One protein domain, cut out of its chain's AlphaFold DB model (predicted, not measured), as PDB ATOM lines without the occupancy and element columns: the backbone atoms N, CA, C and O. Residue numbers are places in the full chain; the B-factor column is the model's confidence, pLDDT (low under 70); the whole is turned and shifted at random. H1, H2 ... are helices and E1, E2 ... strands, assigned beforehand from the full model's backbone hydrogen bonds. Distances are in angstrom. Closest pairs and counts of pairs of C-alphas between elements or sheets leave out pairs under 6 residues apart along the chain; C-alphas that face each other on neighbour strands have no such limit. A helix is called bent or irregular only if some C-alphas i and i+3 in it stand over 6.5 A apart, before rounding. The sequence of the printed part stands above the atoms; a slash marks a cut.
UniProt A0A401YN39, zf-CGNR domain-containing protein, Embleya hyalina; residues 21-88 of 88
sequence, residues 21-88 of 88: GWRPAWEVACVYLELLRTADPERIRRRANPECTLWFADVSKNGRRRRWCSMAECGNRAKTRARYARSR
ATOM      1  N   GLY A  21     -53.127  50.930 -51.913       90.50
ATOM      2  CA  GLY A  21     -51.692  50.636 -51.863       90.50
ATOM      3  C   GLY A  21     -51.071  50.846 -50.478       90.50
ATOM      4  O   GLY A  21     -50.103  50.179 -50.119       90.50
ATOM      5  N   TRP A  22     -51.676  51.699 -49.647       89.94
ATOM      6  CA  TRP A  22     -51.219  51.967 -48.278       89.94
ATOM      7  C   TRP A  22     -51.740  50.977 -47.243       89.94
ATOM      8  O   TRP A  22     -51.318  51.015 -46.084       89.94
ATOM      9  N   ARG A  23     -52.655  50.082 -47.624       88.12
ATOM     10  CA  ARG A  23     -53.292  49.173 -46.673       88.12
ATOM     11  C   ARG A  23     -52.299  48.306 -45.885       88.12
ATOM     12  O   ARG A  23     -52.438  48.274 -44.662       88.12
ATOM     13  N   PRO A  24     -51.264  47.697 -46.496       88.00
ATOM     14  CA  PRO A  24     -50.272  46.934 -45.739       88.00
ATOM     15  C   PRO A  24     -49.514  47.791 -44.717       88.00
ATOM     16  O   PRO A  24     -49.330  47.379 -43.574       88.00
ATOM     17  N   ALA A  25     -49.108  49.007 -45.097       87.56
ATOM     18  CA  ALA A  25     -48.403  49.920 -44.198       87.56
ATOM     19  C   ALA A  25     -49.279  50.325 -43.003       87.56
ATOM     20  O   ALA A  25     -48.808  50.346 -41.864       87.56
ATOM     21  N   TRP A  26     -50.565  50.587 -43.248       89.62
ATOM     22  CA  TRP A  26     -51.526  50.885 -42.192       89.62
ATOM     23  C   TRP A  26     -51.713  49.709 -41.224       89.62
ATOM     24  O   TRP A  26     -51.703  49.902 -40.009       89.62
ATOM     25  N   GLU A  27     -51.852  48.489 -41.740       87.50
ATOM     26  CA  GLU A  27     -52.002  47.289 -40.910       87.50
ATOM     27  C   GLU A  27     -50.772  47.063 -40.023       87.50
ATOM     28  O   GLU A  27     -50.912  46.840 -38.818       87.50
ATOM     29  N   VAL A  28     -49.567  47.222 -40.581       89.00
ATOM     30  CA  VAL A  28     -48.316  47.158 -39.812       89.00
ATOM     31  C   VAL A  28     -48.277  48.230 -38.722       89.00
ATOM     32  O   VAL A  28     -47.915  47.925 -37.586       89.00
ATOM     33  N   ALA A  29     -48.685  49.464 -39.030       91.06
ATOM     34  CA  ALA A  29     -48.735  50.543 -38.049       91.06
ATOM     35  C   ALA A  29     -49.720  50.237 -36.909       91.06
ATOM     36  O   ALA A  29     -49.376  50.418 -35.744       91.06
ATOM     37  N   CYS A  30     -50.917  49.721 -37.210       89.94
ATOM     38  CA  CYS A  30     -51.883  49.327 -36.182       89.94
ATOM     39  C   CYS A  30     -51.342  48.230 -35.261       89.94
ATOM     40  O   CYS A  30     -51.459  48.351 -34.042       89.94
ATOM     41  N   VAL A  31     -50.719  47.192 -35.823       89.31
ATOM     42  CA  VAL A  31     -50.111  46.113 -35.028       89.31
ATOM     43  C   VAL A  31     -48.956  46.644 -34.177       89.31
ATOM     44  O   VAL A  31     -48.820  46.260 -33.019       89.31
ATOM     45  N   TYR A  32     -48.145  47.560 -34.710       92.06
ATOM     46  CA  TYR A  32     -47.062  48.183 -33.955       92.06
ATOM     47  C   TYR A  32     -47.574  49.051 -32.798       92.06
ATOM     48  O   TYR A  32     -47.050  48.967 -31.691       92.06
ATOM     49  N   LEU A  33     -48.625  49.843 -33.017       93.81
ATOM     50  CA  LEU A  33     -49.247  50.637 -31.957       93.81
ATOM     51  C   LEU A  33     -49.846  49.751 -30.858       93.81
ATOM     52  O   LEU A  33     -49.705  50.064 -29.680       93.81
ATOM     53  N   GLU A  34     -50.465  48.627 -31.222       91.81
ATOM     54  CA  GLU A  34     -50.964  47.670 -30.231       91.81
ATOM     55  C   GLU A  34     -49.819  47.019 -29.448       91.81
ATOM     56  O   GLU A  34     -49.919  46.847 -28.233       91.81
ATOM     57  N   LEU A  35     -48.695  46.731 -30.110       93.00
ATOM     58  CA  LEU A  35     -47.486  46.242 -29.453       93.00
ATOM     59  C   LEU A  35     -46.956  47.255 -28.427       93.00
ATOM     60  O   LEU A  35     -46.681  46.869 -27.297       93.00
ATOM     61  N   LEU A  36     -46.863  48.539 -28.788       94.44
ATOM     62  CA  LEU A  36     -46.449  49.610 -27.869       94.44
ATOM     63  C   LEU A  36     -47.396  49.764 -26.673       94.44
ATOM     64  O   LEU A  36     -46.966  50.150 -25.592       94.44
ATOM     65  N   ARG A  37     -48.687  49.479 -26.867       95.75
ATOM     66  CA  ARG A  37     -49.712  49.607 -25.827       95.75
ATOM     67  C   ARG A  37     -49.703  48.446 -24.832       95.75
ATOM     68  O   ARG A  37     -50.149  48.618 -23.703       95.75
ATOM     69  N   THR A  38     -49.270  47.263 -25.266       94.50
ATOM     70  CA  THR A  38     -49.448  46.006 -24.516       94.50
ATOM     71  C   THR A  38     -48.150  45.373 -24.034       94.50
ATOM     72  O   THR A  38     -48.181  44.596 -23.080       94.50
ATOM     73  N   ALA A  39     -47.016  45.671 -24.668       94.00
ATOM     74  CA  ALA A  39     -45.726  45.108 -24.303       94.00
ATOM     75  C   ALA A  39     -44.871  46.097 -23.503       94.00
ATOM     76  O   ALA A  39     -44.961  47.308 -23.671       94.00
ATOM     77  N   ASP A  40     -43.978  45.544 -22.684       93.25
ATOM     78  CA  ASP A  40     -42.875  46.284 -22.077       93.25
ATOM     79  C   ASP A  40     -41.982  46.896 -23.180       93.25
ATOM     80  O   ASP A  40     -41.441  46.138 -24.001       93.25
ATOM     81  N   PRO A  41     -41.802  48.233 -23.216       91.94
ATOM     82  CA  PRO A  41     -40.974  48.910 -24.210       91.94
ATOM     83  C   PRO A  41     -39.545  48.368 -24.300       91.94
ATOM     84  O   PRO A  41     -39.000  48.269 -25.401       91.94
ATOM     85  N   GLU A  42     -38.946  47.936 -23.185       92.25
ATOM     86  CA  GLU A  42     -37.585  47.383 -23.177       92.25
ATOM     87  C   GLU A  42     -37.493  46.024 -23.882       92.25
ATOM     88  O   GLU A  42     -36.416  45.576 -24.298       92.25
ATOM     89  N   ARG A  43     -38.634  45.352 -24.046       92.81
ATOM     90  CA  ARG A  43     -38.755  44.057 -24.717       92.81
ATOM     91  C   ARG A  43     -39.162  44.185 -26.178       92.81
ATOM     92  O   ARG A  43     -39.184  43.169 -26.874       92.81
ATOM     93  N   ILE A  44     -39.446  45.387 -26.674       94.31
ATOM     94  CA  ILE A  44     -39.780  45.620 -28.080       94.31
ATOM     95  C   ILE A  44     -38.491  45.684 -28.900       94.31
ATOM     96  O   ILE A  44     -37.616  46.522 -28.685       94.31
ATOM     97  N   ARG A  45     -38.352  44.769 -29.860       91.56
ATOM     98  CA  ARG A  45     -37.135  44.617 -30.661       91.56
ATOM     99  C   ARG A  45     -37.432  44.737 -32.146       91.56
ATOM    100  O   ARG A  45     -38.424  44.206 -32.656       91.56
ATOM    101  N   ARG A  46     -36.505  45.383 -32.852       88.31
ATOM    102  CA  ARG A  46     -36.410  45.289 -34.308       88.31
ATOM    103  C   ARG A  46     -35.743  43.965 -34.666       88.31
ATOM    104  O   ARG A  46     -34.819  43.514 -33.992       88.31
ATOM    105  N   ARG A  47     -36.208  43.325 -35.733       83.62
ATOM    106  CA  ARG A  47     -35.587  42.095 -36.242       83.62
ATOM    107  C   ARG A  47     -34.213  42.349 -36.874       83.62
ATOM    108  O   ARG A  47     -33.905  43.461 -37.289       83.62
ATOM    109  N   ALA A  48     -33.446  41.270 -37.033       75.12
ATOM    110  CA  ALA A  48     -32.101  41.300 -37.616       75.12
ATOM    111  C   ALA A  48     -32.039  41.167 -39.153       75.12
ATOM    112  O   ALA A  48     -30.959  41.280 -39.720       75.12
ATOM    113  N   ASN A  49     -33.151  40.902 -39.851       80.06
ATOM    114  CA  ASN A  49     -33.155  40.890 -41.322       80.06
ATOM    115  C   ASN A  49     -33.660  42.268 -41.839       80.06
ATOM    116  O   ASN A  49     -34.599  42.824 -41.264       80.06
ATOM    117  N   PRO A  50     -33.048  42.839 -42.889       78.56
ATOM    118  CA  PRO A  50     -33.408  44.166 -43.396       78.56
ATOM    119  C   PRO A  50     -34.732  44.216 -44.183       78.56
ATOM    120  O   PRO A  50     -35.384  45.248 -44.212       78.56
ATOM    121  N   GLU A  51     -35.189  43.108 -44.768       85.06
ATOM    122  CA  GLU A  51     -36.363  43.063 -45.666       85.06
ATOM    123  C   GLU A  51     -37.710  42.863 -44.963       85.06
ATOM    124  O   GLU A  51     -38.720  42.556 -45.587       85.06
ATOM    125  N   CYS A  52     -37.763  42.955 -43.641       88.06
ATOM    126  CA  CYS A  52     -39.050  42.968 -42.961       88.06
ATOM    127  C   CYS A  52     -39.055  44.065 -41.916       88.06
ATOM    128  O   CYS A  52     -38.081  44.311 -41.205       88.06
ATOM    129  N   THR A  53     -40.176  44.760 -41.919       86.00
ATOM    130  CA  THR A  53     -40.407  46.033 -41.251       86.00
ATOM    131  C   THR A  53     -41.097  45.839 -39.902       86.00
ATOM    132  O   THR A  53     -41.381  46.806 -39.202       86.00
ATOM    133  N   LEU A  54     -41.357  44.583 -39.523       89.62
ATOM    134  CA  LEU A  54     -42.063  44.237 -38.299       89.62
ATOM    135  C   LEU A  54     -41.168  44.347 -37.062       89.62
ATOM    136  O   LEU A  54     -39.997  43.949 -37.059       89.62
ATOM    137  N   TRP A  55     -41.803  44.790 -35.982       92.94
ATOM    138  CA  TRP A  55     -41.302  44.762 -34.613       92.94
ATOM    139  C   TRP A  55     -41.989  43.643 -33.829       92.94
ATOM    140  O   TRP A  55     -43.053  43.162 -34.222       92.94
ATOM    141  N   PHE A  56     -41.378  43.193 -32.736       93.06
ATOM    142  CA  PHE A  56     -41.958  42.149 -31.890       93.06
ATOM    143  C   PHE A  56     -41.585  42.338 -30.420       93.06
ATOM    144  O   PHE A  56     -40.537  42.902 -30.112       93.06
ATOM    145  N   ALA A  57     -42.413  41.806 -29.520       94.19
ATOM    146  CA  ALA A  57     -42.066  41.652 -28.111       94.19
ATOM    147  C   ALA A  57     -41.235  40.375 -27.896       94.19
ATOM    148  O   ALA A  57     -41.627  39.269 -28.310       94.19
ATOM    149  N   ASP A  58     -40.087  40.513 -27.235       94.19
ATOM    150  CA  ASP A  58     -39.293  39.380 -26.773       94.19
ATOM    151  C   ASP A  58     -39.893  38.803 -25.482       94.19
ATOM    152  O   ASP A  58     -39.616  39.250 -24.370       94.19
ATOM    153  N   VAL A  59     -40.715  37.771 -25.661       91.62
ATOM    154  CA  VAL A  59     -41.349  36.998 -24.583       91.62
ATOM    155  C   VAL A  59     -40.454  35.879 -24.030       91.62
ATOM    156  O   VAL A  59     -40.915  35.047 -23.254       91.62
ATOM    157  N   SER A  60     -39.178  35.807 -24.429       91.88
ATOM    158  CA  SER A  60     -38.238  34.864 -23.813       91.88
ATOM    159  C   SER A  60     -38.007  35.204 -22.340       91.88
ATOM    160  O   SER A  60     -38.112  36.361 -21.938       91.88
ATOM    161  N   LYS A  61     -37.627  34.200 -21.537       91.31
ATOM    162  CA  LYS A  61     -37.429  34.330 -20.081       91.31
ATOM    163  C   LYS A  61     -36.645  35.591 -19.677       91.31
ATOM    164  O   LYS A  61     -37.049  36.287 -18.755       91.31
ATOM    165  N   ASN A  62     -35.580  35.917 -20.417       90.44
ATOM    166  CA  ASN A  62     -34.703  37.059 -20.129       90.44
ATOM    167  C   ASN A  62     -34.898  38.242 -21.100       90.44
ATOM    168  O   ASN A  62     -34.103  39.176 -21.068       90.44
ATOM    169  N   GLY A  63     -35.880  38.188 -22.011       88.00
ATOM    170  CA  GLY A  63     -36.161  39.252 -22.989       88.00
ATOM    171  C   GLY A  63     -35.024  39.554 -23.977       88.00
ATOM    172  O   GLY A  63     -34.923  40.677 -24.476       88.00
ATOM    173  N   ARG A  64     -34.122  38.587 -24.204       86.62
ATOM    174  CA  ARG A  64     -32.915  38.761 -25.042       86.62
ATOM    175  C   ARG A  64     -32.638  37.616 -26.019       86.62
ATOM    176  O   ARG A  64     -31.644  37.662 -26.739       86.62
ATOM    177  N   ARG A  65     -33.439  36.544 -26.022       89.50
ATOM    178  CA  ARG A  65     -33.142  35.349 -26.837       89.50
ATOM    179  C   ARG A  65     -33.862  35.331 -28.179       89.50
ATOM    180  O   ARG A  65     -33.412  34.634 -29.093       89.50
ATOM    181  N   ARG A  66     -34.985  36.039 -28.324       91.00
ATOM    182  CA  ARG A  66     -35.764  35.988 -29.563       91.00
ATOM    183  C   ARG A  66     -35.129  36.909 -30.599       91.00
ATOM    184  O   ARG A  66     -35.000  38.107 -30.398       91.00
ATOM    185  N   ARG A  67     -34.760  36.336 -31.746       89.19
ATOM    186  CA  ARG A  67     -34.105  37.061 -32.854       89.19
ATOM    187  C   ARG A  67     -35.057  37.453 -33.987       89.19
ATOM    188  O   ARG A  67     -34.723  38.293 -34.818       89.19
ATOM    189  N   TRP A  68     -36.230  36.823 -34.043       92.00
ATOM    190  CA  TRP A  68     -37.143  36.888 -35.184       92.00
ATOM    191  C   TRP A  68     -38.565  37.216 -34.735       92.00
ATOM    192  O   TRP A  68     -39.050  36.639 -33.757       92.00
ATOM    193  N   CYS A  69     -39.264  38.060 -35.504       90.44
ATOM    194  CA  CYS A  69     -40.679  38.348 -35.255       90.44
ATOM    195  C   CYS A  69     -41.552  37.090 -35.379       90.44
ATOM    196  O   CYS A  69     -42.488  36.921 -34.612       90.44
ATOM    197  N   SER A  70     -41.198  36.148 -36.253       89.62
ATOM    198  CA  SER A  70     -41.813  34.825 -36.338       89.62
ATOM    199  C   SER A  70     -40.786  33.808 -36.820       89.62
ATOM    200  O   SER A  70     -39.951  34.110 -37.683       89.62
ATOM    201  N   MET A  71     -40.844  32.599 -36.260       90.31
ATOM    202  CA  MET A  71     -40.016  31.486 -36.714       90.31
ATOM    203  C   MET A  71     -40.433  31.032 -38.120       90.31
ATOM    204  O   MET A  71     -39.561  30.833 -38.964       90.31
ATOM    205  N   ALA A  72     -41.743  30.955 -38.383       92.38
ATOM    206  CA  ALA A  72     -42.304  30.499 -39.656       92.38
ATOM    207  C   ALA A  72     -41.932  31.418 -40.828       92.38
ATOM    208  O   ALA A  72     -41.613  30.943 -41.914       92.38
ATOM    209  N   GLU A  73     -41.904  32.730 -40.591       89.56
ATOM    210  CA  GLU A  73     -41.553  33.695 -41.629       89.56
ATOM    211  C   GLU A  73     -40.063  34.045 -41.627       89.56
ATOM    212  O   GLU A  73     -39.318  33.744 -42.556       89.56
ATOM    213  N   CYS A  74     -39.602  34.723 -40.578       92.44
ATOM    214  CA  CYS A  74     -38.277  35.334 -40.567       92.44
ATOM    215  C   CYS A  74     -37.181  34.339 -40.201       92.44
ATOM    216  O   CYS A  74     -36.098  34.398 -40.783       92.44
ATOM    217  N   GLY A  75     -37.465  33.425 -39.272       93.06
ATOM    218  CA  GLY A  75     -36.531  32.367 -38.898       93.06
ATOM    219  C   GLY A  75     -36.237  31.423 -40.064       93.06
ATOM    220  O   GLY A  75     -35.072  31.135 -40.339       93.06
ATOM    221  N   ASN A  76     -37.272  30.999 -40.791       94.00
ATOM    222  CA  ASN A  76     -37.119  30.155 -41.975       94.00
ATOM    223  C   ASN A  76     -36.389  30.887 -43.105       94.00
ATOM    224  O   ASN A  76     -35.401  30.358 -43.607       94.00
ATOM    225  N   ARG A  77     -36.762  32.138 -43.429       92.38
ATOM    226  CA  ARG A  77     -36.031  32.950 -44.425       92.38
ATOM    227  C   ARG A  77     -34.536  33.061 -44.107       92.38
ATOM    228  O   ARG A  77     -33.711  32.919 -45.006       92.38
ATOM    229  N   ALA A  78     -34.176  33.290 -42.841       92.19
ATOM    230  CA  ALA A  78     -32.776  33.364 -42.423       92.19
ATOM    231  C   ALA A  78     -32.038  32.024 -42.609       92.19
ATOM    232  O   ALA A  78     -30.935  32.005 -43.154       92.19
ATOM    233  N   LYS A  79     -32.658  30.899 -42.221       92.31
ATOM    234  CA  LYS A  79     -32.100  29.552 -42.437       92.31
ATOM    235  C   LYS A  79     -31.900  29.247 -43.922       92.31
ATOM    236  O   LYS A  79     -30.849  28.739 -44.301       92.31
ATOM    237  N   THR A  80     -32.879  29.593 -44.754       94.31
ATOM    238  CA  THR A  80     -32.822  29.410 -46.206       94.31
ATOM    239  C   THR A  80     -31.667  30.201 -46.821       94.31
ATOM    240  O   THR A  80     -30.862  29.625 -47.547       94.31
ATOM    241  N   ARG A  81     -31.500  31.483 -46.461       91.62
ATOM    242  CA  ARG A  81     -30.350  32.295 -46.911       91.62
ATOM    243  C   ARG A  81     -29.013  31.681 -46.515       91.62
ATOM    244  O   ARG A  81     -28.131  31.557 -47.354       91.62
ATOM    245  N   ALA A  82     -28.882  31.245 -45.264       92.31
ATOM    246  CA  ALA A  82     -27.663  30.602 -44.779       92.31
ATOM    247  C   ALA A  82     -27.376  29.256 -45.472       92.31
ATOM    248  O   ALA A  82     -26.221  28.861 -45.603       92.31
ATOM    249  N   ARG A  83     -28.407  28.523 -45.917       95.56
ATOM    250  CA  ARG A  83     -28.232  27.326 -46.752       95.56
ATOM    251  C   ARG A  83     -27.674  27.702 -48.125       95.56
ATOM    252  O   ARG A  83     -26.641  27.157 -48.488       95.56
ATOM    253  N   TYR A  84     -28.306  28.641 -48.830       94.44
ATOM    254  CA  TYR A  84     -27.864  29.057 -50.166       94.44
ATOM    255  C   TYR A  84     -26.463  29.673 -50.174       94.44
ATOM    256  O   TYR A  84     -25.701  29.431 -51.098       94.44
ATOM    257  N   ALA A  85     -26.098  30.418 -49.127       94.25
ATOM    258  CA  ALA A  85     -24.761  30.995 -48.992       94.25
ATOM    259  C   ALA A  85     -23.647  29.946 -48.809       94.25
ATOM    260  O   ALA A  85     -22.493  30.262 -49.055       94.25
ATOM    261  N   ARG A  86     -23.975  28.726 -48.355       93.81
ATOM    262  CA  ARG A  86     -23.018  27.613 -48.196       93.81
ATOM    263  C   ARG A  86     -22.959  26.683 -49.402       93.81
ATOM    264  O   ARG A  86     -22.032  25.894 -49.507       93.81
ATOM    265  N   SER A  87     -23.982  26.712 -50.253       90.88
ATOM    266  CA  SER A  87     -24.054  25.910 -51.479       90.88
ATOM    267  C   SER A  87     -23.573  26.679 -52.711       90.88
ATOM    268  O   SER A  87     -23.891  26.284 -53.829       90.88
ATOM    269  N   ARG A  88     -22.912  27.816 -52.503       67.75
ATOM    270  CA  ARG A  88     -22.367  28.707 -53.521       67.75
ATOM    271  C   ARG A  88     -20.875  28.831 -53.276       67.75
ATOM    272  O   ARG A  88     -20.157  28.977 -54.282       67.75
TER     273      ARG A  88
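AT A GLANCE: This is residues 21 to 88 of the 88 residues of the protein "zf-CGNR domain-containing protein" of Embleya hyalina (UniProt A0A401YN39). A tiny two-stranded hairpin, E1 and E2, has two helices placed around it in a loose, flat arrangement: residues 28 to 38 of H1 pack beside it, mainly on E2, while H2 is held away from H1 by a long loop and points outward. Residues 80 to 88, the far part of H2 and the two residues after it, stick out free of the body. The 68 printed residues include two named helices and two named strands, in the order H1, E1, E2, H2; the sheet order is E1 - E2, antiparallel, and the class is mostly helix. The whole is loose, with a radius of gyration of the C-alphas of 13.9 A, and spans 44 by 38 by 16 A.

HOW THE PARTS SIT: Start with E1, residues 44 to 46, and E2, residues 55 to 57, antiparallel neighbours that form a hairpin, with 145 degrees between their directions. Look across them for N 45 and O 56, 2.9 A apart, and N 56 and O 45, 3.1 A apart, both within hydrogen-bond range. The C-alphas of 44 and 57 face each other at 4.6 A. Now go to H1, residues 21 to 38: its closest C-alphas to E2 are those of Tyr 32 and Trp 55, 6.7 A apart, and its closest to E1 are those of Leu 36 and Ile 44, 7.8 A apart. H2, residues 71 to 86, is apart from H1 and from E1. Of the O i to N i+4 pairs, 13 of 14 in H1 and 10 of 12 in H2 are within hydrogen-bond range.

IN THESE COORDINATES: Find C-alpha 44 at (-39.780, 45.620, -28.080), where E1 begins; E1 is 7.1 A long and E2 7.2 A. Find C-alpha 21 at (-51.692, 50.636, -51.863); from there H1 runs 27.8 A to Thr 38. H1 is irregular, with C-alphas 21 and 24 at 7.3 A. H2 runs 20.9 A from Met 71 to C-alpha 86 at (-23.018, 27.613, -48.196); it is neither bent nor irregular, but only just: C-alphas 72 and 75 are 6.1 A apart.

THE WHOLE: The two C-alphas farthest apart are those of Arg 37 and Arg 88, 44.2 A. Without residues 80 to 88, the body spans 37 by 30 by 16 A. The printed part has no cut. The link from H1 to E1 is tight, that from E1 to E2 is short, and that from E2 to H2, residues 58 to 70, is long. The mean pLDDT of the printed part is 90.3, and residue 88, the chain's last, is the one printed residue under 70.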